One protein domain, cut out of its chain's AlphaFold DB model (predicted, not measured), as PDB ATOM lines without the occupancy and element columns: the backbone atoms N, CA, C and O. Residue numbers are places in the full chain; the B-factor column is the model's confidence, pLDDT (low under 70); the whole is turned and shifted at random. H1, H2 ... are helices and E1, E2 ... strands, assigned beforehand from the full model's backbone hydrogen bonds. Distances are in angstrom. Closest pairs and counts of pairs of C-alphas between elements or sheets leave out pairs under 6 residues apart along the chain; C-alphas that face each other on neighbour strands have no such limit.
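Overview. This is residues 5 to 154 of the 154 residues of an uncharacterized protein of Myxococcus hansupus (UniProt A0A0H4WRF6). A strongly twisted sheet of four strands has the short helix H2 along one face and H3 beside its edge strand E4, while H4 folds back from H3 along the later part of the long helix H1. H1 runs away from the sheet as a long arm, and its residues 5 to 15 stick out free. The printed part has 150 residues, with four named helices and four named strands in the order H1 H2 E1 E2 E3 E4 H3 H4; the sheet's order is E1 - E2 - E3 - E4, all antiparallel, and the class is mixed, helices and strands. The whole is loose, with a radius of gyration of the C-alphas of 18.3 A, and spans 69 by 30 by 30 A, the arm of H1 making the length.

Arrangement. The sheet holds E1, residues 58 to 64, E2, residues 70 to 79, E3, residues 85 to 97, and E4, residues 100 to 107. They form a meander, each strand the antiparallel neighbour of the one before, with E1 and E4 as edge strands. In the hairpin of E1 and E2, N 60 and O 73 are within hydrogen-bond range at 2.8 A. In the hairpin of E2 and E3, N 74 and O 90 are within range at 2.8 A; E2 bends by 52 degrees at residue 73 and E3 by 51 degrees at residue 89. In the hairpin of E3 and E4, N 93 and O 104 are within range at 2.9 A. H2, residues 45 to 53, is on the sheet at a height over the sheet of 7.8 A; it lies over E3 and E4 and runs along the strands, at 0 degrees to E3 on the local plane. Its closest C-alphas to E4 are those of Leu 45 and Ser 101, 5.1 A apart. H3, residues 124 to 134, is also on the sheet, at a height over the sheet of 4.5 A, but over none of its strands; its closest C-alphas to E4 are those of Glu 127 and Lys 104, 6.3 A apart. With the sheet, H2 and H3 make two layers, helices on one face of a sheet. H4, residues 136 to 153, forms a helical hairpin with H3, at a shallow tilt of 32 degrees, opposite ways; they touch, H4 with residues 138 to 140 alone, and the closest C-alphas are those of Gly 132 and Ala 139, 5.0 A apart. H1, residues 5 to 37, touches H4 with residues 20 to 35 alone, at a steep tilt of 39 degrees, opposite ways; the closest C-alphas are those of Lys 24 and Gly 150, 3.9 A apart. H1 is apart from the four strands. In H2, H3 and H4 every O i to N i+4 pair is within hydrogen-bond range; in H1, 27 of 29 are.

Along the chain. H1 begins at C-alpha 5, at (82.528, 158.011, 148.703), and measures 48.9 A to C-alpha 37, at (93.637, 117.161, 173.243). H4 measures 25.9 A and ends at C-alpha 153, at (82.926, 131.578, 163.015). E2 measures 27.4 A, E3 35.4 A and E4 23.7 A; E1 is 18.1 A, H3 15.3 A and H2 12.1 A long.

Size, cuts and confidence. The C-alphas of Pro 5 and Glu 66, the two farthest apart, are 69.2 A apart. Without residues 5 to 15 the body spans 52 by 35 by 28 A. The printed part has no cut, and its one long link is E4 to H3, residues 108 to 123. The mean pLDDT of the printed part is 83.8; residues 5 to 20, 81 to 83, 109 to 117, 119 and 154 are under 70.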
ATOM      1  N   PRO A   5      83.346 159.178 148.345       50.50
ATOM      2  CA  PRO A   5      82.528 158.011 148.703       50.50
ATOM      3  C   PRO A   5      83.129 156.657 148.287       50.50
ATOM      4  O   PRO A   5      82.715 155.626 148.807       50.50
ATOM      5  N   ARG A   6      84.104 156.612 147.362       45.88
ATOM      6  CA  ARG A   6      84.637 155.337 146.832       45.88
ATOM      7  C   ARG A   6      85.747 154.714 147.685       45.88
ATOM      8  O   ARG A   6      85.815 153.494 147.769       45.88
ATOM      9  N   GLY A   7      86.571 155.526 148.353       43.66
ATOM     10  CA  GLY A   7      87.635 155.027 149.235       43.66
ATOM     11  C   GLY A   7      87.101 154.390 150.523       43.66
ATOM     12  O   GLY A   7      87.623 153.375 150.969       43.66
ATOM     13  N   LEU A   8      86.009 154.930 151.077       44.12
ATOM     14  CA  LEU A   8      85.431 154.453 152.337       44.12
ATOM     15  C   LEU A   8      84.828 153.039 152.214       44.12
ATOM     16  O   LEU A   8      84.970 152.223 153.117       44.12
ATOM     17  N   ILE A   9      84.209 152.724 151.070       50.53
ATOM     18  CA  ILE A   9      83.581 151.415 150.824       50.53
ATOM     19  C   ILE A   9      84.637 150.307 150.696       50.53
ATOM     20  O   ILE A   9      84.433 149.211 151.212       50.53
ATOM     21  N   ILE A  10      85.782 150.596 150.066       51.53
ATOM     22  CA  ILE A  10      86.885 149.635 149.894       51.53
ATOM     23  C   ILE A  10      87.554 149.322 151.242       51.53
ATOM     24  O   ILE A  10      87.875 148.171 151.523       51.53
ATOM     25  N   VAL A  11      87.714 150.317 152.117       53.47
ATOM     26  CA  VAL A  11      88.296 150.106 153.453       53.47
ATOM     27  C   VAL A  11      87.356 149.292 154.353       53.47
ATOM     28  O   VAL A  11      87.815 148.398 155.066       53.47
ATOM     29  N   CYS A  12      86.038 149.518 154.285       47.69
ATOM     30  CA  CYS A  12      85.067 148.751 155.072       47.69
ATOM     31  C   CYS A  12      84.964 147.275 154.648       47.69
ATOM     32  O   CYS A  12      84.817 146.409 155.511       47.69
ATOM     33  N   THR A  13      85.073 146.955 153.355       52.50
ATOM     34  CA  THR A  13      85.050 145.557 152.890       52.50
ATOM     35  C   THR A  13      86.339 144.811 153.221       52.50
ATOM     36  O   THR A  13      86.269 143.646 153.608       52.50
ATOM     37  N   ILE A  14      87.499 145.476 153.159       55.16
ATOM     38  CA  ILE A  14      88.783 144.889 153.574       55.16
ATOM     39  C   ILE A  14      88.791 144.622 155.083       55.16
ATOM     40  O   ILE A  14      89.183 143.536 155.500       55.16
ATOM     41  N   ALA A  15      88.293 145.552 155.904       54.31
ATOM     42  CA  ALA A  15      88.207 145.355 157.352       54.31
ATOM     43  C   ALA A  15      87.242 144.216 157.737       54.31
ATOM     44  O   ALA A  15      87.565 143.399 158.598       54.31
ATOM     45  N   ALA A  16      86.086 144.105 157.071       54.22
ATOM     46  CA  ALA A  16      85.132 143.021 157.312       54.22
ATOM     47  C   ALA A  16      85.655 141.653 156.834       54.22
ATOM     48  O   ALA A  16      85.458 140.646 157.514       54.22
ATOM     49  N   ALA A  17      86.358 141.608 155.697       59.28
ATOM     50  CA  ALA A  17      86.976 140.386 155.184       59.28
ATOM     51  C   ALA A  17      88.172 139.938 156.040       59.28
ATOM     52  O   ALA A  17      88.288 138.751 156.335       59.28
ATOM     53  N   ALA A  18      89.008 140.877 156.493       60.25
ATOM     54  CA  ALA A  18      90.116 140.601 157.404       60.25
ATOM     55  C   ALA A  18      89.608 140.110 158.768       60.25
ATOM     56  O   ALA A  18      90.108 139.120 159.293       60.25
ATOM     57  N   CYS A  19      88.555 140.731 159.310       66.94
ATOM     58  CA  CYS A  19      87.944 140.297 160.566       66.94
ATOM     59  C   CYS A  19      87.271 138.916 160.434       66.94
ATOM     60  O   CYS A  19      87.437 138.062 161.303       66.94
ATOM     61  N   GLY A  20      86.578 138.650 159.319       65.31
ATOM     62  CA  GLY A  20      85.990 137.338 159.030       65.31
ATOM     63  C   GLY A  20      87.029 136.229 158.818       65.31
ATOM     64  O   GLY A  20      86.796 135.099 159.239       65.31
ATOM     65  N   GLY A  21      88.178 136.547 158.211       71.06
ATOM     66  CA  GLY A  21      89.313 135.627 158.073       71.06
ATOM     67  C   GLY A  21      89.916 135.249 159.425       71.06
ATOM     68  O   GLY A  21      90.000 134.071 159.746       71.06
ATOM     69  N   ILE A  22      90.203 136.242 160.272       75.94
ATOM     70  CA  ILE A  22      90.752 136.012 161.619       75.94
ATOM     71  C   ILE A  22      89.802 135.155 162.468       75.94
ATOM     72  O   ILE A  22      90.240 134.223 163.137       75.94
ATOM     73  N   ARG A  23      88.489 135.428 162.439       74.81
ATOM     74  CA  ARG A  23      87.515 134.622 163.196       74.81
ATOM     75  C   ARG A  23      87.422 133.188 162.693       74.81
ATOM     76  O   ARG A  23      87.299 132.275 163.506       74.81
ATOM     77  N   LYS A  24      87.484 132.995 161.373       81.38
ATOM     78  CA  LYS A  24      87.537 131.663 160.775       81.38
ATOM     79  C   LYS A  24      88.742 130.901 161.323       81.38
ATOM     80  O   LYS A  24      88.543 129.835 161.893       81.38
ATOM     81  N   ASP A  25      89.940 131.465 161.208       81.69
ATOM     82  CA  ASP A  25      91.182 130.800 161.615       81.69
ATOM     83  C   ASP A  25      91.183 130.469 163.116       81.69
ATOM     84  O   ASP A  25      91.541 129.359 163.507       81.69
ATOM     85  N   LEU A  26      90.669 131.376 163.958       82.69
ATOM     86  CA  LEU A  26      90.468 131.121 165.391       82.69
ATOM     87  C   LEU A  26      89.500 129.956 165.654       82.69
ATOM     88  O   LEU A  26      89.729 129.156 166.560       82.69
ATOM     89  N   GLY A  27      88.420 129.855 164.876       83.06
ATOM     90  CA  GLY A  27      87.463 128.753 164.975       83.06
ATOM     91  C   GLY A  27      88.056 127.405 164.558       83.06
ATOM     92  O   GLY A  27      87.765 126.391 165.193       83.06
ATOM     93  N   GLU A  28      88.899 127.386 163.520       88.00
ATOM     94  CA  GLU A  28      89.619 126.177 163.099       88.00
ATOM     95  C   GLU A  28      90.635 125.745 164.169       88.00
ATOM     96  O   GLU A  28      90.609 124.589 164.595       88.00
ATOM     97  N   ASP A  29      91.464 126.670 164.665       86.69
ATOM     98  CA  ASP A  29      92.498 126.390 165.672       86.69
ATOM     99  C   ASP A  29      91.900 125.898 167.000       86.69
ATOM    100  O   ASP A  29      92.333 124.882 167.550       86.69
ATOM    101  N   ALA A  30      90.838 126.550 167.486       86.38
ATOM    102  CA  ALA A  30      90.144 126.131 168.703       86.38
ATOM    103  C   ALA A  30      89.563 124.713 168.575       86.38
ATOM    104  O   ALA A  30      89.683 123.901 169.497       86.38
ATOM    105  N   TYR A  31      88.974 124.391 167.417       90.06
ATOM    106  CA  TYR A  31      88.455 123.052 167.153       90.06
ATOM    107  C   TYR A  31      89.575 122.008 167.141       90.06
ATOM    108  O   TYR A  31      89.443 120.962 167.778       90.06
ATOM    109  N   LEU A  32      90.680 122.284 166.440       90.62
ATOM    110  CA  LEU A  32      91.818 121.368 166.362       90.62
ATOM    111  C   LEU A  32      92.410 121.095 167.746       90.62
ATOM    112  O   LEU A  32      92.567 119.930 168.117       90.62
ATOM    113  N   ARG A  33      92.664 122.148 168.534       89.00
ATOM    114  CA  ARG A  33      93.171 122.036 169.909       89.00
ATOM    115  C   ARG A  33      92.305 121.117 170.755       89.00
ATOM    116  O   ARG A  33      92.846 120.244 171.435       89.00
ATOM    117  N   GLN A  34      90.986 121.303 170.692       87.94
ATOM    118  CA  GLN A  34      90.029 120.518 171.465       87.94
ATOM    119  C   GLN A  34      89.980 119.060 171.001       87.94
ATOM    120  O   GLN A  34      90.093 118.158 171.825       87.94
ATOM    121  N   GLN A  35      89.841 118.808 169.696       90.50
ATOM    122  CA  GLN A  35      89.727 117.438 169.183       90.50
ATOM    123  C   GLN A  35      90.998 116.622 169.386       90.50
ATOM    124  O   GLN A  35      90.932 115.427 169.658       90.50
ATOM    125  N   LEU A  36      92.162 117.257 169.256       91.19
ATOM    126  CA  LEU A  36      93.435 116.574 169.414       91.19
ATOM    127  C   LEU A  36      93.870 116.483 170.873       91.19
ATOM    128  O   LEU A  36      94.849 115.797 171.129       91.19
ATOM    129  N   TYR A  37      93.228 117.168 171.829       86.38
ATOM    130  CA  TYR A  37      93.637 117.161 173.243       86.38
ATOM    131  C   TYR A  37      93.680 115.741 173.818       86.38
ATOM    132  O   TYR A  37      94.764 115.252 174.139       86.38
ATOM    133  N   ASP A  38      92.555 115.030 173.769       84.38
ATOM    134  CA  ASP A  38      92.421 113.673 174.317       84.38
ATOM    135  C   ASP A  38      92.559 112.568 173.264       84.38
ATOM    136  O   ASP A  38      92.214 111.412 173.521       84.38
ATOM    137  N   TYR A  39      93.047 112.889 172.060       90.88
ATOM    138  CA  TYR A  39      93.258 111.857 171.047       90.88
ATOM    139  C   TYR A  39      94.355 110.892 171.519       90.88
ATOM    140  O   TYR A  39      95.538 111.248 171.542       90.88
ATOM    141  N   GLY A  40      93.924 109.696 171.917       93.44
ATOM    142  CA  GLY A  40      94.762 108.558 172.269       93.44
ATOM    143  C   GLY A  40      94.819 107.574 171.109       93.44
ATOM    144  O   GLY A  40      93.792 107.231 170.522       93.44
ATOM    145  N   TYR A  41      96.026 107.138 170.778       95.38
ATOM    146  CA  TYR A  41      96.290 106.200 169.702       95.38
ATOM    147  C   TYR A  41      96.173 104.760 170.203       95.38
ATOM    148  O   TYR A  41      96.694 104.417 171.266       95.38
ATOM    149  N   ASP A  42      95.574 103.902 169.379       95.69
ATOM    150  CA  ASP A  42      95.433 102.463 169.635       95.69
ATOM    151  C   ASP A  42      96.661 101.670 169.136       95.69
ATOM    152  O   ASP A  42      96.541 100.617 168.514       95.69
ATOM    153  N   ILE A  43      97.863 102.209 169.366       95.50
ATOM    154  CA  ILE A  43      99.155 101.565 169.073       95.50
ATOM    155  C   ILE A  43     100.101 101.739 170.264       95.50
ATOM    156  O   ILE A  43      99.901 102.633 171.083       95.50
ATOM    157  N   ALA A  44     101.145 100.914 170.352       96.94
ATOM    158  CA  ALA A  44     102.144 101.004 171.418       96.94
ATOM    159  C   ALA A  44     102.900 102.345 171.395       96.94
ATOM    160  O   ALA A  44     103.218 102.861 170.314       96.94
ATOM    161  N   LEU A  45     103.246 102.872 172.577       96.38
ATOM    162  CA  LEU A  45     103.934 104.160 172.683       96.38
ATOM    163  C   LEU A  45     105.284 104.145 171.967       96.38
ATOM    164  O   LEU A  45     105.640 105.147 171.364       96.38
ATOM    165  N   ASP A  46     106.008 103.023 171.970       96.94
ATOM    166  CA  ASP A  46     107.275 102.891 171.236       96.94
ATOM    167  C   ASP A  46     107.103 103.174 169.739       96.94
ATOM    168  O   ASP A  46     107.841 103.966 169.157       96.94
ATOM    169  N   THR A  47     106.086 102.581 169.112       96.94
ATOM    170  CA  THR A  47     105.805 102.780 167.685       96.94
ATOM    171  C   THR A  47     105.375 104.215 167.394       96.94
ATOM    172  O   THR A  47     105.833 104.816 166.418       96.94
ATOM    173  N   LEU A  48     104.515 104.780 168.244       97.44
ATOM    174  CA  LEU A  48     104.069 106.165 168.112       97.44
ATOM    175  C   LEU A  48     105.240 107.149 168.275       97.44
ATOM    176  O   LEU A  48     105.376 108.077 167.480       97.44
ATOM    177  N   TRP A  49     106.102 106.915 169.267       97.31
ATOM    178  CA  TRP A  49     107.275 107.729 169.586       97.31
ATOM    179  C   TRP A  49     108.280 107.758 168.439       97.31
ATOM    180  O   TRP A  49     108.695 108.831 168.006       97.31
ATOM    181  N   GLU A  50     108.632 106.593 167.891       97.56
ATOM    182  CA  GLU A  50     109.555 106.521 166.757       97.56
ATOM    183  C   GLU A  50     108.957 107.160 165.498       97.56
ATOM    184  O   GLU A  50     109.650 107.883 164.782       97.56
ATOM    185  N   THR A  51     107.652 106.989 165.257       97.25
ATOM    186  CA  THR A  51     106.988 107.646 164.118       97.25
ATOM    187  C   THR A  51     106.994 109.169 164.260       97.25
ATOM    188  O   THR A  51     107.208 109.882 163.278       97.25
ATOM    189  N   ALA A  52     106.804 109.674 165.480       96.88
ATOM    190  CA  ALA A  52     106.901 111.095 165.786       96.88
ATOM    191  C   ALA A  52     108.327 111.628 165.571       96.88
ATOM    192  O   ALA A  52     108.500 112.660 164.924       96.88
ATOM    193  N   LYS A  53     109.365 110.900 166.006       96.69
ATOM    194  CA  LYS A  53     110.769 111.281 165.754       96.69
ATOM    195  C   LYS A  53     111.118 111.330 164.270       96.69
ATOM    196  O   LYS A  53     111.830 112.231 163.849       96.69
ATOM    197  N   GLN A  54     110.566 110.435 163.452       96.56
ATOM    198  CA  GLN A  54     110.744 110.452 161.990       96.56
ATOM    199  C   GLN A  54     110.109 111.672 161.295       96.56
ATOM    200  O   GLN A  54     110.270 111.855 160.086       96.56
ATOM    201  N   MET A  55     109.328 112.490 162.004       95.12
ATOM    202  CA  MET A  55     108.864 113.787 161.497       95.12
ATOM    203  C   MET A  55     109.906 114.893 161.684       95.12
ATOM    204  O   MET A  55     109.811 115.928 161.026       95.12
ATOM    205  N   ALA A  56     110.871 114.687 162.578       94.25
ATOM    206  CA  ALA A  56     111.882 115.661 162.935       94.25
ATOM    207  C   ALA A  56     113.161 115.481 162.107       94.25
ATOM    208  O   ALA A  56     113.552 114.373 161.750       94.25
ATOM    209  N   GLU A  57     113.840 116.593 161.840       94.38
ATOM    210  CA  GLU A  57     115.179 116.611 161.250       94.38
ATOM    211  C   GLU A  57     116.243 116.206 162.277       94.38
ATOM    212  O   GLU A  57     117.259 115.608 161.934       94.38
ATOM    213  N   SER A  58     116.002 116.505 163.556       94.00
ATOM    214  CA  SER A  58     116.845 116.045 164.659       94.00
ATOM    215  C   SER A  58     116.039 115.843 165.939       94.00
ATOM    216  O   SER A  58     115.005 116.481 166.147       94.00
ATOM    217  N   THR A  59     116.534 114.949 166.795       94.81
ATOM    218  CA  THR A  59     116.015 114.695 168.144       94.81
ATOM    219  C   THR A  59     117.173 114.729 169.134       94.81
ATOM    220  O   THR A  59     118.243 114.192 168.850       94.81
ATOM    221  N   ARG A  60     116.974 115.370 170.285       92.94
ATOM    222  CA  ARG A  60     117.952 115.453 171.376       92.94
ATOM    223  C   ARG A  60     117.257 115.485 172.731       92.94
ATOM    224  O   ARG A  60     116.033 115.578 172.799       92.94
ATOM    225  N   ASP A  61     118.052 115.432 173.795       90.19
ATOM    226  CA  ASP A  61     117.587 115.566 175.179       90.19
ATOM    227  C   ASP A  61     116.461 114.566 175.528       90.19
ATOM    228  O   ASP A  61     115.511 114.896 176.237       90.19
ATOM    229  N   GLU A  62     116.551 113.337 174.994       94.38
ATOM    230  CA  GLU A  62     115.597 112.267 175.302       94.38
ATOM    231  C   GLU A  62     115.705 111.883 176.782       94.38
ATOM    232  O   GLU A  62     116.783 111.567 177.288       94.38
ATOM    233  N   SER A  63     114.573 111.882 177.479       92.38
ATOM    234  CA  SER A  63     114.494 111.438 178.867       92.38
ATOM    235  C   SER A  63     113.209 110.664 179.132       92.38
ATOM    236  O   SER A  63     112.202 110.808 178.430       92.38
ATOM    237  N   ARG A  64     113.244 109.822 180.164       92.69
ATOM    238  CA  ARG A  64     112.102 109.037 180.626       92.69
ATOM    239  C   ARG A  64     111.997 109.157 182.140       92.69
ATOM    240  O   ARG A  64     112.965 108.892 182.844       92.69
ATOM    241  N   SER A  65     110.827 109.569 182.610       88.88
ATOM    242  CA  SER A  65     110.490 109.616 184.037       88.88
ATOM    243  C   SER A  65     110.153 108.226 184.587       88.88
ATOM    244  O   SER A  65     109.863 107.301 183.819       88.88
ATOM    245  N   GLU A  66     110.149 108.094 185.914       83.75
ATOM    246  CA  GLU A  66     109.743 106.867 186.619       83.75
ATOM    247  C   GLU A  66     108.293 106.470 186.303       83.75
ATOM    248  O   GLU A  66     108.011 105.291 186.103       83.75
ATOM    249  N   ASP A  67     107.410 107.456 186.112       85.69
ATOM    250  CA  ASP A  67     106.003 107.263 185.726       85.69
ATOM    251  C   ASP A  67     105.824 106.855 184.249       85.69
ATOM    252  O   ASP A  67     104.712 106.781 183.730       85.69
ATOM    253  N   GLY A  68     106.920 106.626 183.520       87.69
ATOM    254  CA  GLY A  68     106.893 106.180 182.129       87.69
ATOM    255  C   GLY A  68     106.680 107.290 181.098       87.69
ATOM    256  O   GLY A  68     106.767 107.007 179.901       87.69
ATOM    257  N   VAL A  69     106.490 108.545 181.525       90.94
ATOM    258  CA  VAL A  69     106.426 109.707 180.623       90.94
ATOM    259  C   VAL A  69     107.779 109.907 179.950       90.94
ATOM    260  O   VAL A  69     108.809 109.977 180.627       90.94
ATOM    261  N   ARG A  70     107.768 110.030 178.624       93.81
ATOM    262  CA  ARG A  70     108.928 110.316 177.776       93.81
ATOM    263  C   ARG A  70     108.916 111.767 177.341       93.81
ATOM    264  O   ARG A  70     107.852 112.315 177.051       93.81
ATOM    265  N   THR A  71     110.092 112.369 177.256       93.25
ATOM    266  CA  THR A  71     110.270 113.696 176.666       93.25
ATOM    267  C   THR A  71     111.467 113.712 175.730       93.25
ATOM    268  O   THR A  71     112.393 112.921 175.898       93.25
ATOM    269  N   ALA A  72     111.427 114.584 174.730       93.56
ATOM    270  CA  ALA A  72     112.541 114.865 173.836       93.56
ATOM    271  C   ALA A  72     112.410 116.279 173.278       93.56
ATOM    272  O   ALA A  72     111.304 116.807 173.165       93.56
ATOM    273  N   VAL A  73     113.520 116.867 172.857       92.38
ATOM    274  CA  VAL A  73     113.520 118.083 172.047       92.38
ATOM    275  C   VAL A  73     113.681 117.680 170.586       92.38
ATOM    276  O   VAL A  73     114.659 117.030 170.220       92.38
ATOM    277  N   VAL A  74     112.726 118.072 169.748       94.12
ATOM    278  CA  VAL A  74     112.700 117.760 168.315       94.12
ATOM    279  C   VAL A  74     112.763 119.039 167.489       94.12
ATOM    280  O   VAL A  74     112.153 120.044 167.847       94.12
ATOM    281  N   ALA A  75     113.498 119.014 166.379       93.81
ATOM    282  CA  ALA A  75     113.516 120.108 165.411       93.81
ATOM    283  C   ALA A  75     112.751 119.687 164.155       93.81
ATOM    284  O   ALA A  75     113.144 118.730 163.488       93.81
ATOM    285  N   ILE A  76     111.667 120.387 163.827       93.38
ATOM    286  CA  ILE A  76     110.804 120.079 162.684       93.38
ATOM    287  C   ILE A  76     110.926 121.193 161.656       93.38
ATOM    288  O   ILE A  76     110.800 122.375 161.968       93.38
ATOM    289  N   ARG A  77     111.166 120.808 160.402       89.62
ATOM    290  CA  ARG A  77     111.223 121.750 159.288       89.62
ATOM    291  C   ARG A  77     109.811 122.108 158.835       89.62
ATOM    292  O   ARG A  77     109.016 121.231 158.501       89.62
ATOM    293  N   ARG A  78     109.514 123.403 158.793       84.56
ATOM    294  CA  ARG A  78     108.236 123.961 158.350       84.56
ATOM    295  C   ARG A  78     108.432 124.806 157.102       84.56
ATOM    296  O   ARG A  78     109.448 125.480 156.948       84.56
ATOM    297  N   ALA A  79     107.457 124.747 156.202       79.88
ATOM    298  CA  ALA A  79     107.374 125.694 155.102       79.88
ATOM    299  C   ALA A  79     106.951 127.056 155.669       79.88
ATOM    300  O   ALA A  79     105.965 127.138 156.404       79.88
ATOM    301  N   SER A  80     107.713 128.096 155.350       76.25
ATOM    302  CA  SER A  80     107.362 129.484 155.631       76.25
ATOM    303  C   SER A  80     106.676 130.104 154.410       76.25
ATOM    304  O   SER A  80     106.487 129.456 153.381       76.25
ATOM    305  N   ILE A  81     106.254 131.361 154.523       67.75
ATOM    306  CA  ILE A  81     105.743 132.128 153.383       67.75
ATOM    307  C   ILE A  81     106.928 132.505 152.483       67.75
ATOM    308  O   ILE A  81     107.864 133.159 152.935       67.75
ATOM    309  N   GLY A  82     106.853 132.123 151.205       65.06
ATOM    310  CA  GLY A  82     108.002 132.119 150.287       65.06
ATOM    311  C   GLY A  82     108.734 130.776 150.349       65.06
ATOM    312  O   GLY A  82     108.488 129.998 151.259       65.06
ATOM    313  N   ASP A  83     109.627 130.472 149.406       69.94
ATOM    314  CA  ASP A  83     110.385 129.197 149.360       69.94
ATOM    315  C   ASP A  83     111.356 128.984 150.552       69.94
ATOM    316  O   ASP A  83     112.280 128.172 150.507       69.94
ATOM    317  N   GLU A  84     111.168 129.714 151.649       77.25
ATOM    318  CA  GLU A  84     111.936 129.584 152.871       77.25
ATOM    319  C   GLU A  84     111.380 128.461 153.748       77.25
ATOM    320  O   GLU A  84     110.171 128.282 153.913       77.25
ATOM    321  N   THR A  85     112.291 127.710 154.364       82.88
ATOM    322  CA  THR A  85     111.939 126.736 155.399       82.88
ATOM    323  C   THR A  85     112.503 127.187 156.732       82.88
ATOM    324  O   THR A  85     113.660 127.600 156.816       82.88
ATOM    325  N   THR A  86     111.687 127.111 157.776       87.00
ATOM    326  CA  THR A  86     112.083 127.433 159.148       87.00
ATOM    327  C   THR A  86     112.209 126.151 159.958       87.00
ATOM    328  O   THR A  86     111.441 125.204 159.784       87.00
ATOM    329  N   LEU A  87     113.217 126.098 160.828       88.31
ATOM    330  CA  LEU A  87     113.348 125.031 161.814       88.31
ATOM    331  C   LEU A  87     112.623 125.450 163.086       88.31
ATOM    332  O   LEU A  87     113.026 126.401 163.753       88.31
ATOM    333  N   GLU A  88     111.562 124.729 163.414       90.62
ATOM    334  CA  GLU A  88     110.815 124.908 164.649       90.62
ATOM    335  C   GLU A  88     111.301 123.896 165.688       90.62
ATOM    336  O   GLU A  88     111.329 122.692 165.435       90.62
ATOM    337  N   VAL A  89     111.709 124.386 166.860       91.31
ATOM    338  CA  VAL A  89     112.159 123.540 167.972       91.31
ATOM    339  C   VAL A  89     110.996 123.323 168.933       91.31
ATOM    340  O   VAL A  89     110.464 124.274 169.509       91.31
ATOM    341  N   LEU A  90     110.626 122.060 169.122       92.56
ATOM    342  CA  LEU A  90     109.490 121.641 169.930       92.56
ATOM    343  C   LEU A  90     109.936 120.694 171.044       92.56
ATOM    344  O   LEU A  90     110.830 119.867 170.868       92.56
ATOM    345  N   LEU A  91     109.264 120.783 172.185       92.00
ATOM    346  CA  LEU A  91     109.264 119.736 173.193       92.00
ATOM    347  C   LEU A  91     108.228 118.686 172.787       92.00
ATOM    348  O   LEU A  91     107.042 118.980 172.670       92.00
ATOM    349  N   MET A  92     108.672 117.453 172.605       93.38
ATOM    350  CA  MET A  92     107.824 116.290 172.393       93.38
ATOM    351  C   MET A  92     107.646 115.559 173.721       93.38
ATOM    352  O   MET A  92     108.621 115.306 174.428       93.38
ATOM    353  N   ARG A  93     106.409 115.197 174.060       93.31
ATOM    354  CA  ARG A  93     106.079 114.434 175.269       93.31
ATOM    355  C   ARG A  93     105.175 113.268 174.917       93.31
ATOM    356  O   ARG A  93     104.226 113.450 174.161       93.31
ATOM    357  N   GLY A  94     105.433 112.102 175.503       93.94
ATOM    358  CA  GLY A  94     104.641 110.901 175.271       93.94
ATOM    359  C   GLY A  94     104.387 110.104 176.541       93.94
ATOM    360  O   GLY A  94     105.231 110.079 177.434       93.94
ATOM    361  N   TRP A  95     103.214 109.490 176.644       94.88
ATOM    362  CA  TRP A  95     102.811 108.671 177.789       94.88
ATOM    363  C   TRP A  95     101.743 107.654 177.384       94.88
ATOM    364  O   TRP A  95     101.175 107.737 176.293       94.88
ATOM    365  N   GLU A  96     101.481 106.700 178.271       94.88
ATOM    366  CA  GLU A  96     100.384 105.744 178.145       94.88
ATOM    367  C   GLU A  96      99.381 105.978 179.272       94.88
ATOM    368  O   GLU A  96      99.763 106.196 180.421       94.88
ATOM    369  N   GLU A  97      98.095 105.946 178.947       92.88
ATOM    370  CA  GLU A  97      97.007 106.095 179.910       92.88
ATOM    371  C   GLU A  97      95.797 105.291 179.428       92.88
ATOM    372  O   GLU A  97      95.440 105.326 178.251       92.88
ATOM    373  N   GLY A  98      95.187 104.501 180.316       91.50
ATOM    374  CA  GLY A  98      94.001 103.707 179.967       91.50
ATOM    375  C   GLY A  98      94.204 102.730 178.797       91.50
ATOM    376  O   GLY A  98      93.249 102.444 178.079       91.50
ATOM    377  N   GLY A  99      95.432 102.245 178.574       92.81
ATOM    378  CA  GLY A  99      95.771 101.356 177.453       92.81
ATOM    379  C   GLY A  99      95.916 102.060 176.100       92.81
ATOM    380  O   GLY A  99      96.013 101.383 175.078       92.81
ATOM    381  N   ARG A 100      95.932 103.397 176.079       95.94
ATOM    382  CA  ARG A 100      96.140 104.205 174.875       95.94
ATOM    383  C   ARG A 100      97.446 104.973 174.978       95.94
ATOM    384  O   ARG A 100      97.864 105.355 176.070       95.94
ATOM    385  N   SER A 101      98.059 105.225 173.829       96.00
ATOM    386  CA  SER A 101      99.299 105.993 173.740       96.00
ATOM    387  C   SER A 101      99.019 107.424 173.330       96.00
ATOM    388  O   SER A 101      98.192 107.688 172.460       96.00
ATOM    389  N   TYR A 102      99.759 108.356 173.908       94.88
ATOM    390  CA  TYR A 102      99.617 109.779 173.652       94.88
ATOM    391  C   TYR A 102     100.981 110.351 173.305       94.88
ATOM    392  O   TYR A 102     101.968 110.052 173.972       94.88
ATOM    393  N   VAL A 103     101.031 111.193 172.275       95.06
ATOM    394  CA  VAL A 103     102.179 112.053 171.966       95.06
ATOM    395  C   VAL A 103     101.658 113.452 171.680       95.06
ATOM    396  O   VAL A 103     100.677 113.613 170.951       95.06
ATOM    397  N   LYS A 104     102.302 114.451 172.284       93.62
ATOM    398  CA  LYS A 104     101.993 115.875 172.136       93.62
ATOM    399  C   LYS A 104     103.265 116.662 171.863       93.62
ATOM    400  O   LYS A 104     104.346 116.280 172.321       93.62
ATOM    401  N   PHE A 105     103.109 117.770 171.149       92.88
ATOM    402  CA  PHE A 105     104.197 118.680 170.812       92.88
ATOM    403  C   PHE A 105     103.913 120.057 171.400       92.88
ATOM    404  O   PHE A 105     102.790 120.550 171.327       92.88
ATOM    405  N   PHE A 106     104.936 120.684 171.967       90.50
ATOM    406  CA  PHE A 106     104.836 121.975 172.637       90.50
ATOM    407  C   PHE A 106     105.943 122.901 172.165       90.50
ATOM    408  O   PHE A 106     107.065 122.462 171.914       90.50
ATOM    409  N   LYS A 107     105.657 124.198 172.086       88.00
ATOM    410  CA  LYS A 107     106.678 125.198 171.759       88.00
ATOM    411  C   LYS A 107     107.731 125.249 172.864       88.00
ATOM    412  O   LYS A 107     107.391 125.443 174.032       88.00
ATOM    413  N   ALA A 108     109.007 125.120 172.490       71.50
ATOM    414  CA  ALA A 108     110.128 125.012 173.429       71.50
ATOM    415  C   ALA A 108     110.345 126.253 174.326       71.50
ATOM    416  O   ALA A 108     111.095 126.182 175.297       71.50
ATOM    417  N   GLU A 109     109.664 127.369 174.053       67.44
ATOM    418  CA  GLU A 109     109.733 128.618 174.827       67.44
ATOM    419  C   GLU A 109     109.196 128.501 176.273       67.44
ATOM    420  O   GLU A 109     109.410 129.408 177.074       67.44
ATOM    421  N   HIS A 110     108.539 127.393 176.645       58.59
ATOM    422  CA  HIS A 110     107.771 127.291 177.899       58.59
ATOM    423  C   HIS A 110     108.509 126.659 179.107       58.59
ATOM    424  O   HIS A 110     107.918 126.529 180.178       58.59
ATOM    425  N   GLY A 111     109.806 126.337 178.993       52.72
ATOM    426  CA  GLY A 111     110.674 125.980 180.133       52.72
ATOM    427  C   GLY A 111     110.264 124.743 180.964       52.72
ATOM    428  O   GLY A 111     109.390 123.966 180.593       52.72
ATOM    429  N   ALA A 112     110.930 124.536 182.111       48.66
ATOM    430  CA  ALA A 112     110.804 123.332 182.953       48.66
ATOM    431  C   ALA A 112     109.488 123.224 183.767       48.66
ATOM    432  O   ALA A 112     109.229 122.185 184.367       48.66
ATOM    433  N   SER A 113     108.652 124.269 183.793       55.12
ATOM    434  CA  SER A 113     107.362 124.311 184.514       55.12
ATOM    435  C   SER A 113     106.152 123.937 183.649       55.12
ATOM    436  O   SER A 113     105.014 124.241 184.007       55.12
ATOM    437  N   PHE A 114     106.388 123.324 182.491       57.94
ATOM    438  CA  PHE A 114     105.357 122.999 181.517       57.94
ATOM    439  C   PHE A 114     104.299 122.027 182.081       57.94
ATOM    440  O   PHE A 114     104.621 120.919 182.521       57.94
ATOM    441  N   GLN A 115     103.020 122.421 182.031       60.84
ATOM    442  CA  GLN A 115     101.903 121.566 182.438       60.84
ATOM    443  C   GLN A 115     101.239 120.922 181.209       60.84
ATOM    444  O   GLN A 115     100.895 121.628 180.266       60.84
ATOM    445  N   PRO A 116     100.995 119.597 181.210       53.59
ATOM    446  CA  PRO A 116     100.469 118.863 180.049       53.59
ATOM    447  C   PRO A 116      99.101 119.344 179.546       53.59
ATOM    448  O   PRO A 116      98.748 119.064 178.404       53.59
ATOM    449  N   HIS A 117      98.348 120.063 180.379       62.31
ATOM    450  CA  HIS A 117      97.047 120.623 180.028       62.31
ATOM    451  C   HIS A 117      97.113 122.061 179.496       62.31
ATOM    452  O   HIS A 117      96.066 122.652 179.225       62.31
ATOM    453  N   ASP A 118      98.307 122.643 179.341       71.00
ATOM    454  CA  ASP A 118      98.445 123.956 178.720       71.00
ATOM    455  C   ASP A 118      98.149 123.854 177.221       71.00
ATOM    456  O   ASP A 118      99.004 123.590 176.371       71.00
ATOM    457  N   ILE A 119      96.872 124.057 176.909       69.31
ATOM    458  CA  ILE A 119      96.348 123.998 175.555       69.31
ATOM    459  C   ILE A 119      96.946 125.090 174.667       69.31
ATOM    460  O   ILE A 119      96.922 124.938 173.447       69.31
ATOM    461  N   SER A 120      97.471 126.175 175.254       75.50
ATOM    462  CA  SER A 120      97.992 127.336 174.532       75.50
ATOM    463  C   SER A 120      99.383 127.074 173.943       75.50
ATOM    464  O   SER A 120      99.644 127.471 172.805       75.50
ATOM    465  N   ALA A 121     100.211 126.308 174.660       82.69
ATOM    466  CA  ALA A 121     101.592 125.996 174.300       82.69
ATOM    467  C   ALA A 121     101.746 124.873 173.254       82.69
ATOM    468  O   ALA A 121     102.858 124.633 172.773       82.69
ATOM    469  N   ARG A 122     100.659 124.171 172.903       88.75
ATOM    470  CA  ARG A 122     100.671 123.042 171.957       88.75
ATOM    471  C   ARG A 122     100.912 123.475 170.517       88.75
ATOM    472  O   ARG A 122     100.309 124.436 170.042       88.75
ATOM    473  N   GLU A 123     101.731 122.702 169.808       91.62
ATOM    474  CA  GLU A 123     101.848 122.776 168.353       91.62
ATOM    475  C   GLU A 123     100.943 121.700 167.731       91.62
ATOM    476  O   GLU A 123     101.275 120.520 167.613       91.62
ATOM    477  N   VAL A 124      99.741 122.139 167.377       91.56
ATOM    478  CA  VAL A 124      98.618 121.280 166.992       91.56
ATOM    479  C   VAL A 124      98.730 120.802 165.544       91.56
ATOM    480  O   VAL A 124      98.229 119.729 165.204       91.56
ATOM    481  N   ASN A 125      99.409 121.556 164.677       92.00
ATOM    482  CA  ASN A 125      99.618 121.151 163.288       92.00
ATOM    483  C   ASN A 125     100.521 119.917 163.219       92.00
ATOM    484  O   ASN A 125     100.267 118.995 162.452       92.00
ATOM    485  N   THR A 126     101.533 119.858 164.077       94.00
ATOM    486  CA  THR A 126     102.442 118.725 164.245       94.00
ATOM    487  C   THR A 126     101.698 117.496 164.738       94.00
ATOM    488  O   THR A 126     101.874 116.404 164.206       94.00
ATOM    489  N   GLU A 127     100.808 117.660 165.710       95.06
ATOM    490  CA  GLU A 127      99.964 116.565 166.187       95.06
ATOM    491  C   GLU A 127      99.003 116.066 165.098       95.06
ATOM    492  O   GLU A 127      98.814 114.859 164.935       95.06
ATOM    493  N   LEU A 128      98.435 116.976 164.302       95.81
ATOM    494  CA  LEU A 128      97.587 116.629 163.165       95.81
ATOM    495  C   LEU A 128      98.368 115.915 162.050       95.81
ATOM    496  O   LEU A 128      97.835 115.004 161.414       95.81
ATOM    497  N   ASP A 129      99.621 116.301 161.812       95.56
ATOM    498  CA  ASP A 129     100.516 115.634 160.866       95.56
ATOM    499  C   ASP A 129     100.864 114.218 161.340       95.56
ATOM    500  O   ASP A 129     100.804 113.275 160.543       95.56
ATOM    501  N   LEU A 130     101.142 114.040 162.636       96.69
ATOM    502  CA  LEU A 130     101.359 112.725 163.242       96.69
ATOM    503  C   LEU A 130     100.110 111.850 163.105       96.69
ATOM    504  O   LEU A 130     100.193 110.709 162.647       96.69
ATOM    505  N   LEU A 131      98.933 112.396 163.429       96.81
ATOM    506  CA  LEU A 131      97.660 111.715 163.204       96.81
ATOM    507  C   LEU A 131      97.484 111.335 161.727       96.81
ATOM    508  O   LEU A 131      97.064 110.223 161.428       96.81
ATOM    509  N   GLY A 132      97.854 112.220 160.803       96.50
ATOM    510  CA  GLY A 132      97.803 111.967 159.365       96.50
ATOM    511  C   GLY A 132      98.706 110.829 158.895       96.50
ATOM    512  O   GLY A 132      98.360 110.170 157.918       96.50
ATOM    513  N   ARG A 133      99.825 110.574 159.582       96.00
ATOM    514  CA  ARG A 133     100.729 109.451 159.288       96.00
ATOM    515  C   ARG A 133     100.213 108.119 159.835       96.00
ATOM    516  O   ARG A 133     100.372 107.106 159.165       96.00
ATOM    517  N   ILE A 134      99.602 108.120 161.022       96.31
ATOM    518  CA  ILE A 134      99.153 106.889 161.698       96.31
ATOM    519  C   ILE A 134      97.725 106.499 161.296       96.31
ATOM    520  O   ILE A 134      97.467 105.349 160.950       96.31
ATOM    521  N   VAL A 135      96.791 107.454 161.327       96.06
ATOM    522  CA  VAL A 135      95.362 107.244 161.044       96.06
ATOM    523  C   VAL A 135      94.857 108.312 160.056       96.06
ATOM    524  O   VAL A 135      94.123 109.232 160.436       96.06
ATOM    525  N   PRO A 136      95.201 108.209 158.754       95.94
ATOM    526  CA  PRO A 136      94.876 109.238 157.758       95.94
ATOM    527  C   PRO A 136      93.380 109.582 157.679       95.94
ATOM    528  O   PRO A 136      93.008 110.737 157.467       95.94
ATOM    529  N   ALA A 137      92.514 108.581 157.875       96.12
ATOM    530  CA  ALA A 137      91.065 108.755 157.856       96.12
ATOM    531  C   ALA A 137      90.566 109.656 158.997       96.12
ATOM    532  O   ALA A 137      89.683 110.488 158.783       96.12
ATOM    533  N   ASP A 138      91.142 109.533 160.191       95.62
ATOM    534  CA  ASP A 138      90.768 110.366 161.333       95.62
ATOM    535  C   ASP A 138      91.333 111.776 161.190       95.62
ATOM    536  O   ASP A 138      90.603 112.743 161.406       95.62
ATOM    537  N   ALA A 139      92.566 111.921 160.691       95.56
ATOM    538  CA  ALA A 139      93.115 113.232 160.344       95.56
ATOM    539  C   ALA A 139      92.222 113.983 159.340       95.56
ATOM    540  O   ALA A 139      91.987 115.183 159.485       95.56
ATOM    541  N   ALA A 140      91.684 113.287 158.331       95.38
ATOM    542  CA  ALA A 140      90.763 113.877 157.361       95.38
ATOM    543  C   ALA A 140      89.448 114.346 158.011       95.38
ATOM    544  O   ALA A 140      88.990 115.457 157.730       95.38
ATOM    545  N   LYS A 141      88.866 113.546 158.916       95.12
ATOM    546  CA  LYS A 141      87.669 113.940 159.683       95.12
ATOM    547  C   LYS A 141      87.941 115.162 160.558       95.12
ATOM    548  O   LYS A 141      87.129 116.085 160.573       95.12
ATOM    549  N   VAL A 142      89.082 115.193 161.249       93.75
ATOM    550  CA  VAL A 142      89.485 116.318 162.107       93.75
ATOM    551  C   VAL A 142      89.662 117.591 161.276       93.75
ATOM    552  O   VAL A 142      89.070 118.614 161.619       93.75
ATOM    553  N   ARG A 143      90.357 117.524 160.132       93.69
ATOM    554  CA  ARG A 143      90.496 118.655 159.190       93.69
ATOM    555  C   ARG A 143      89.148 119.159 158.680       93.69
ATOM    556  O   ARG A 143      88.907 120.363 158.640       93.69
ATOM    557  N   GLN A 144      88.246 118.249 158.311       94.56
ATOM    558  CA  GLN A 144      86.909 118.626 157.859       94.56
ATOM    559  C   GLN A 144      86.104 119.299 158.979       94.56
ATOM    560  O   GLN A 144      85.407 120.284 158.731       94.56
ATOM    561  N   GLY A 145      86.199 118.779 160.204       91.69
ATOM    562  CA  GLY A 145      85.577 119.370 161.384       91.69
ATOM    563  C   GLY A 145      86.094 120.780 161.664       91.69
ATOM    564  O   GLY A 145      85.283 121.692 161.821       91.69
ATOM    565  N   ALA A 146      87.414 120.972 161.606       90.62
ATOM    566  CA  ALA A 146      88.053 122.274 161.772       90.62
ATOM    567  C   ALA A 146      87.544 123.265 160.723       90.62
ATOM    568  O   ALA A 146      87.014 124.311 161.081       90.62
ATOM    569  N   SER A 147      87.560 122.883 159.443       90.06
ATOM    570  CA  SER A 147      87.067 123.740 158.360       90.06
ATOM    571  C   SER A 147      85.602 124.151 158.545       90.06
ATOM    572  O   SER A 147      85.235 125.309 158.332       90.06
ATOM    573  N   ARG A 148      84.743 123.228 158.999       90.88
ATOM    574  CA  ARG A 148      83.342 123.539 159.324       90.88
ATOM    575  C   ARG A 148      83.223 124.486 160.520       90.88
ATOM    576  O   ARG A 148      82.344 125.345 160.507       90.88
ATOM    577  N   ALA A 149      84.067 124.340 161.541       87.75
ATOM    578  CA  ALA A 149      84.090 125.233 162.697       87.75
ATOM    579  C   ALA A 149      84.510 126.655 162.296       87.75
ATOM    580  O   ALA A 149      83.804 127.608 162.624       87.75
ATOM    581  N   GLY A 150      85.563 126.794 161.488       82.50
ATOM    582  CA  GLY A 150      85.981 128.086 160.948       82.50
ATOM    583  C   GLY A 150      84.900 128.745 160.091       82.50
ATOM    584  O   GLY A 150      84.620 129.933 160.239       82.50
ATOM    585  N   GLN A 151      84.222 127.981 159.229       85.88
ATOM    586  CA  GLN A 151      83.112 128.506 158.421       85.88
ATOM    587  C   GLN A 151      81.951 129.045 159.266       85.88
ATOM    588  O   GLN A 151      81.302 129.998 158.847       85.88
ATOM    589  N   ARG A 152      81.690 128.459 160.443       78.88
ATOM    590  CA  ARG A 152      80.660 128.937 161.382       78.88
ATOM    591  C   ARG A 152      81.079 130.193 162.148       78.88
ATOM    592  O   ARG A 152      80.209 130.917 162.613       78.88
ATOM    593  N   ALA A 153      82.381 130.424 162.305       74.12
ATOM    594  CA  ALA A 153      82.926 131.578 163.015       74.12
ATOM    595  C   ALA A 153      83.078 132.832 162.126       74.12
ATOM    596  O   ALA A 153      83.258 133.936 162.645       74.12
ATOM    597  N   ARG A 154      83.015 132.667 160.798       60.00
ATOM    598  CA  ARG A 154      83.114 133.741 159.800       60.00
ATOM    599  C   ARG A 154      81.933 134.708 159.863       60.00
ATOM    600  O   ARG A 154      82.215 135.932 159.902       60.00
TER     601      ARG A 154